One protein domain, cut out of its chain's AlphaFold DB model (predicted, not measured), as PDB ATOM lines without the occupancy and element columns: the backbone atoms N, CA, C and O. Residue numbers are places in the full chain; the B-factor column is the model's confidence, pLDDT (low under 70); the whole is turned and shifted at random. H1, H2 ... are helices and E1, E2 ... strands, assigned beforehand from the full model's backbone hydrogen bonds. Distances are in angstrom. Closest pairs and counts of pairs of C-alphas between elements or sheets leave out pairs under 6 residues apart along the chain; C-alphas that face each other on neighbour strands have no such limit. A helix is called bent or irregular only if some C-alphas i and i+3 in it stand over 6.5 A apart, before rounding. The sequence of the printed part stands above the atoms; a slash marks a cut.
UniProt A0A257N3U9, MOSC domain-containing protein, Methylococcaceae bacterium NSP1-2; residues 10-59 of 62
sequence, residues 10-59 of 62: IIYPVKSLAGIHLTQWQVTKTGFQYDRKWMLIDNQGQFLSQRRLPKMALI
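This is residues 10 to 59 of the 62 residues of the protein "MOSC domain-containing protein" of Methylococcaceae bacterium NSP1-2 (UniProt A0A257N3U9). There is little regular structure: the chain is mostly loops, with residues 10 to 22 closing a loop on themselves, a long stretch with no named element running past it to the far end, and a short helix, H1, after that stretch folds back. The printed part has 50 residues, with one named strand and then one named helix, E1 and H1; the class is mixed, with 8 residues in named elements. It is loose, with a radius of gyration of the C-alphas of 12.2 A, and elongated, spanning 35 by 22 by 13 A.

Helix H1, residues 54 to 58, measures 8.3 A from C-alpha 54 at (243.829, 199.153, 206.917) to C-alpha 58 at (242.544, 206.795, 203.899). It is neither bent nor irregular, but only just: C-alphas 54 and 57 are 6.2 A apart. Strand E1, residues 20 to 22, begins with C-alpha 20 at (241.166, 215.855, 211.260).

H1 and E1 are apart. In H1, 0 of 1 O i to N i+4 pairs and 2 of 2 O i to N i+3 pairs are within hydrogen-bond range. E1 pairs with no named strand, but residues 10 to 11 pair antiparallel with its residues 20 to 21. Residues 27 to 28 likewise pair with residues 31 to 32.

The two C-alphas farthest apart, those of Thr 23 and Gln 44, are 38.2 A apart. The link from E1 to H1, 31 residues, is long. The printed part has no cut, and no printed residue is under 70 in pLDDT.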
ATOM      1  N   ILE A  10     243.930 216.663 217.154       98.31
ATOM      2  CA  ILE A  10     243.400 215.778 216.115       98.31
ATOM      3  C   ILE A  10     242.157 215.066 216.645       98.31
ATOM      4  O   ILE A  10     242.217 214.401 217.684       98.31
ATOM      5  N   ILE A  11     241.047 215.164 215.914       98.31
ATOM      6  CA  ILE A  11     239.820 214.404 216.198       98.31
ATOM      7  C   ILE A  11     239.569 213.345 215.132       98.31
ATOM      8  O   ILE A  11     239.993 213.474 213.988       98.31
ATOM      9  N   TYR A  12     238.852 212.296 215.512       98.31
ATOM     10  CA  TYR A  12     238.493 211.180 214.649       98.31
ATOM     11  C   TYR A  12     237.003 210.908 214.854       98.31
ATOM     12  O   TYR A  12     236.632 210.062 215.678       98.31
ATOM     13  N   PRO A  13     236.125 211.653 214.160       98.19
ATOM     14  CA  PRO A  13     234.691 211.569 214.404       98.19
ATOM     15  C   PRO A  13     234.150 210.147 214.223       98.19
ATOM     16  O   PRO A  13     233.409 209.631 215.064       98.19
ATOM     17  N   VAL A  14     234.599 209.477 213.159       98.31
ATOM     18  CA  VAL A  14     234.287 208.078 212.872       98.31
ATOM     19  C   VAL A  14     235.460 207.191 213.288       98.31
ATOM     20  O   VAL A  14     236.608 207.409 212.895       98.31
ATOM     21  N   LYS A  15     235.177 206.143 214.066       98.19
ATOM     22  CA  LYS A  15     236.162 205.138 214.478       98.19
ATOM     23  C   LYS A  15     236.904 204.569 213.260       98.19
ATOM     24  O   LYS A  15     236.272 204.072 212.331       98.19
ATOM     25  N   SER A  16     238.234 204.502 213.355       98.12
ATOM     26  CA  SER A  16     239.144 203.885 212.369       98.12
ATOM     27  C   SER A  16     239.375 204.661 211.063       98.12
ATOM     28  O   SER A  16     240.072 204.131 210.201       98.12
ATOM     29  N   LEU A  17     238.800 205.858 210.897       98.44
ATOM     30  CA  LEU A  17     239.026 206.695 209.709       98.44
ATOM     31  C   LEU A  17     240.197 207.672 209.905       98.44
ATOM     32  O   LEU A  17     240.836 207.665 210.961       98.44
ATOM     33  N   ALA A  18     240.487 208.489 208.888       98.44
ATOM     34  CA  ALA A  18     241.506 209.531 208.968       98.44
ATOM     35  C   ALA A  18     241.176 210.564 210.063       98.44
ATOM     36  O   ALA A  18     240.011 210.883 210.313       98.44
ATOM     37  N   GLY A  19     242.216 211.075 210.726       98.00
ATOM     38  CA  GLY A  19     242.088 212.155 211.701       98.00
ATOM     39  C   GLY A  19     241.981 213.523 211.030       98.00
ATOM     40  O   GLY A  19     242.526 213.734 209.949       98.00
ATOM     41  N   ILE A  20     241.313 214.462 211.695       98.06
ATOM     42  CA  ILE A  20     241.166 215.855 211.260       98.06
ATOM     43  C   ILE A  20     242.024 216.733 212.169       98.06
ATOM     44  O   ILE A  20     241.800 216.753 213.382       98.06
ATOM     45  N   HIS A  21     242.990 217.445 211.586       97.81
ATOM     46  CA  HIS A  21     243.852 218.390 212.301       97.81
ATOM     47  C   HIS A  21     243.121 219.707 212.572       97.81
ATOM     48  O   HIS A  21     242.415 220.230 211.710       97.81
ATOM     49  N   LEU A  22     243.304 220.251 213.773       97.62
ATOM     50  CA  LEU A  22     242.588 221.424 214.266       97.62
ATOM     51  C   LEU A  22     243.535 222.380 214.992       97.62
ATOM     52  O   LEU A  22     244.500 221.963 215.627       97.62
ATOM     53  N   THR A  23     243.209 223.672 214.956       97.12
ATOM     54  CA  THR A  23     243.919 224.713 215.719       97.12
ATOM     55  C   THR A  23     243.324 224.935 217.110       97.12
ATOM     56  O   THR A  23     244.021 225.347 218.031       97.12
ATOM     57  N   GLN A  24     242.032 224.649 217.274       97.25
ATOM     58  CA  GLN A  24     241.299 224.703 218.536       97.25
ATOM     59  C   GLN A  24     240.101 223.757 218.469       97.25
ATOM     60  O   GLN A  24     239.611 223.462 217.377       97.25
ATOM     61  N   TRP A  25     239.604 223.300 219.620       97.62
ATOM     62  CA  TRP A  25     238.391 222.489 219.658       97.62
ATOM     63  C   TRP A  25     237.688 222.505 221.013       97.62
ATOM     64  O   TRP A  25     238.305 222.748 222.051       97.62
ATOM     65  N   GLN A  26     236.388 222.201 221.013       98.19
ATOM     66  CA  GLN A  26     235.590 222.155 222.232       98.19
ATOM     67  C   GLN A  26     235.852 220.868 223.028       98.19
ATOM     68  O   GLN A  26     235.702 219.750 222.524       98.19
ATOM     69  N   VAL A  27     236.168 221.031 224.316       98.00
ATOM     70  CA  VAL A  27     236.269 219.935 225.290       98.00
ATOM     71  C   VAL A  27     234.913 219.722 225.956       98.00
ATOM     72  O   VAL A  27     234.274 220.659 226.430       98.00
ATOM     73  N   THR A  28     234.469 218.472 226.009       97.50
ATOM     74  CA  THR A  28     233.257 218.045 226.717       97.50
ATOM     75  C   THR A  28     233.627 217.140 227.891       97.50
ATOM     76  O   THR A  28     234.754 216.658 227.986       97.50
ATOM     77  N   LYS A  29     232.648 216.806 228.745       97.38
ATOM     78  CA  LYS A  29     232.833 215.829 229.839       97.38
ATOM     79  C   LYS A  29     233.317 214.448 229.364       97.38
ATOM     80  O   LYS A  29     233.823 213.683 230.172       97.38
ATOM     81  N   THR A  30     233.141 214.123 228.080       95.81
ATOM     82  CA  THR A  30     233.497 212.816 227.493       95.81
ATOM     83  C   THR A  30     234.667 212.882 226.505       95.81
ATOM     84  O   THR A  30     234.875 211.933 225.760       95.81
ATOM     85  N   GLY A  31     235.403 213.998 226.466       96.00
ATOM     86  CA  GLY A  31     236.477 214.245 225.496       96.00
ATOM     87  C   GLY A  31     236.119 215.333 224.484       96.00
ATOM     88  O   GLY A  31     235.179 216.105 224.693       96.00
ATOM     89  N   PHE A  32     236.870 215.418 223.389       97.94
ATOM     90  CA  PHE A  32     236.624 216.393 222.326       97.94
ATOM     91  C   PHE A  32     235.235 216.217 221.703       97.94
ATOM     92  O   PHE A  32     234.746 215.099 221.525       97.94
ATOM     93  N   GLN A  33     234.570 217.332 221.394       97.94
ATOM     94  CA  GLN A  33     233.262 217.302 220.743       97.94
ATOM     95  C   GLN A  33     233.348 216.469 219.453       97.94
ATOM     96  O   GLN A  33     234.312 216.583 218.706       97.94
ATOM     97  N   TYR A  34     232.365 215.600 219.218       96.81
ATOM     98  CA  TYR A  34     232.300 214.683 218.068       96.81
ATOM     99  C   TYR A  34     233.369 213.590 217.977       96.81
ATOM    100  O   TYR A  34     233.220 212.687 217.157       96.81
ATOM    101  N   ASP A  35     234.376 213.581 218.843       98.12
ATOM    102  CA  ASP A  35     235.435 212.586 218.780       98.12
ATOM    103  C   ASP A  35     234.919 211.173 219.107       98.12
ATOM    104  O   ASP A  35     234.270 210.952 220.136       98.12
ATOM    105  N   ARG A  36     235.176 210.225 218.195       97.12
ATOM    106  CA  ARG A  36     234.748 208.815 218.257       97.12
ATOM    107  C   ARG A  36     233.248 208.631 218.530       97.12
ATOM    108  O   ARG A  36     232.849 207.701 219.232       97.12
ATOM    109  N   LYS A  37     232.395 209.496 217.974       97.25
ATOM    110  CA  LYS A  37     230.932 209.391 218.133       97.25
ATOM    111  C   LYS A  37     230.259 208.464 217.122       97.25
ATOM    112  O   LYS A  37     229.125 208.061 217.362       97.25
ATOM    113  N   TRP A  38     230.952 208.075 216.052       97.69
ATOM    114  CA  TRP A  38     230.418 207.168 215.032       97.69
ATOM    115  C   TRP A  38     231.313 205.959 214.782       97.69
ATOM    116  O   TRP A  38     232.520 205.969 215.034       97.69
ATOM    117  N   MET A  39     230.711 204.909 214.234       97.88
ATOM    118  CA  MET A  39     231.382 203.677 213.838       97.88
ATOM    119  C   MET A  39     230.652 203.079 212.640       97.88
ATOM    120  O   MET A  39     229.425 203.019 212.635       97.88
ATOM    121  N   LEU A  40     231.408 202.632 211.637       97.81
ATOM    122  CA  LEU A  40     230.843 201.910 210.502       97.81
ATOM    123  C   LEU A  40     230.584 200.451 210.877       97.81
ATOM    124  O   LEU A  40     231.382 199.832 211.589       97.81
ATOM    125  N   ILE A  41     229.492 199.915 210.347       98.12
ATOM    126  CA  ILE A  41     229.116 198.506 210.440       98.12
ATOM    127  C   ILE A  41     228.920 197.932 209.038       98.12
ATOM    128  O   ILE A  41     228.627 198.675 208.100       98.12
ATOM    129  N   ASP A  42     229.094 196.623 208.892       97.19
ATOM    130  CA  ASP A  42     228.658 195.900 207.698       97.19
ATOM    131  C   ASP A  42     227.158 195.555 207.752       97.19
ATOM    132  O   ASP A  42     226.433 195.903 208.689       97.19
ATOM    133  N   ASN A  43     226.676 194.856 206.723       97.50
ATOM    134  CA  ASN A  43     225.288 194.409 206.623       97.50
ATOM    135  C   ASN A  43     224.921 193.292 207.620       97.50
ATOM    136  O   ASN A  43     223.737 192.998 207.763       97.50
ATOM    137  N   GLN A  44     225.886 192.692 208.327       97.62
ATOM    138  CA  GLN A  44     225.640 191.790 209.461       97.62
ATOM    139  C   GLN A  44     225.674 192.527 210.812       97.62
ATOM    140  O   GLN A  44     225.608 191.892 211.869       97.62
ATOM    141  N   GLY A  45     225.797 193.857 210.806       96.94
ATOM    142  CA  GLY A  45     225.883 194.667 212.018       96.94
ATOM    143  C   GLY A  45     227.220 194.545 212.749       96.94
ATOM    144  O   GLY A  45     227.326 194.975 213.900       96.94
ATOM    145  N   GLN A  46     228.249 193.968 212.122       97.81
ATOM    146  CA  GLN A  46     229.576 193.867 212.721       97.81
ATOM    147  C   GLN A  46     230.352 195.156 212.500       97.81
ATOM    148  O   GLN A  46     230.342 195.740 211.418       97.81
ATOM    149  N   PHE A  47     231.077 195.595 213.528       97.62
ATOM    150  CA  PHE A  47     231.888 196.796 213.404       97.62
ATOM    151  C   PHE A  47     233.072 196.594 212.457       97.62
ATOM    152  O   PHE A  47     233.792 195.588 212.498       97.62
ATOM    153  N   LEU A  48     233.338 197.628 211.666       98.12
ATOM    154  CA  LEU A  48     234.543 197.718 210.859       98.12
ATOM    155  C   LEU A  48     235.691 198.306 211.690       98.12
ATOM    156  O   LEU A  48     235.500 199.141 212.579       98.12
ATOM    157  N   SER A  49     236.917 197.851 211.428       97.69
ATOM    158  CA  SER A  49     238.105 198.350 212.126       97.69
ATOM    159  C   SER A  49     239.308 198.441 211.203       97.69
ATOM    160  O   SER A  49     239.490 197.575 210.349       97.69
ATOM    161  N   GLN A  50     240.185 199.417 211.450       98.12
ATOM    162  CA  GLN A  50     241.429 199.592 210.691       98.12
ATOM    163  C   GLN A  50     242.339 198.357 210.765       98.12
ATOM    164  O   GLN A  50     243.022 198.037 209.800       98.12
ATOM    165  N   ARG A  51     242.317 197.606 211.877       97.62
ATOM    166  CA  ARG A  51     243.087 196.356 212.002       97.62
ATOM    167  C   ARG A  51     242.657 195.300 210.978       97.62
ATOM    168  O   ARG A  51     243.492 194.537 210.513       97.62
ATOM    169  N   ARG A  52     241.360 195.241 210.653       97.31
ATOM    170  CA  ARG A  52     240.818 194.336 209.623       97.31
ATOM    171  C   ARG A  52     240.895 194.952 208.228       97.31
ATOM    172  O   ARG A  52     241.157 194.245 207.265       97.31
ATOM    173  N   LEU A  53     240.668 196.260 208.126       97.94
ATOM    174  CA  LEU A  53     240.600 197.014 206.879       97.94
ATOM    175  C   LEU A  53     241.540 198.232 206.952       97.94
ATOM    176  O   LEU A  53     241.073 199.350 207.171       97.94
ATOM    177  N   PRO A  54     242.861 198.062 206.751       98.31
ATOM    178  CA  PRO A  54     243.829 199.153 206.917       98.31
ATOM    179  C   PRO A  54     243.538 200.386 206.055       98.31
ATOM    180  O   PRO A  54     243.798 201.511 206.473       98.31
ATOM    181  N   LYS A  55     242.915 200.182 204.884       98.25
ATOM    182  CA  LYS A  55     242.502 201.253 203.964       98.25
ATOM    183  C   LYS A  55     241.467 202.219 204.552       98.25
ATOM    184  O   LYS A  55     241.315 203.306 204.011       98.25
ATOM    185  N   MET A  56     240.794 201.871 205.654       98.38
ATOM    186  CA  MET A  56     239.895 202.798 206.358       98.38
ATOM    187  C   MET A  56     240.607 204.093 206.770       98.38
ATOM    188  O   MET A  56     239.995 205.154 206.730       98.38
ATOM    189  N   ALA A  57     241.910 204.030 207.066       98.06
ATOM    190  CA  ALA A  57     242.716 205.198 207.419       98.06
ATOM    191  C   ALA A  57     242.843 206.246 206.298       98.06
ATOM    192  O   ALA A  57     243.288 207.355 206.564       98.06
ATOM    193  N   LEU A  58     242.482 205.898 205.057       98.12
ATOM    194  CA  LEU A  58     242.544 206.795 203.899       98.12
ATOM    195  C   LEU A  58     241.232 207.555 203.661       98.12
ATOM    196  O   LEU A  58     241.170 208.405 202.778       98.12
ATOM    197  N   ILE A  59     240.170 207.230 204.399       98.25
ATOM    198  CA  ILE A  59     238.868 207.874 204.234       98.25
ATOM    199  C   ILE A  59     238.865 209.160 205.062       98.25
ATOM    200  O   ILE A  59     238.897 209.090 206.292       98.25
TER     201      ILE A  59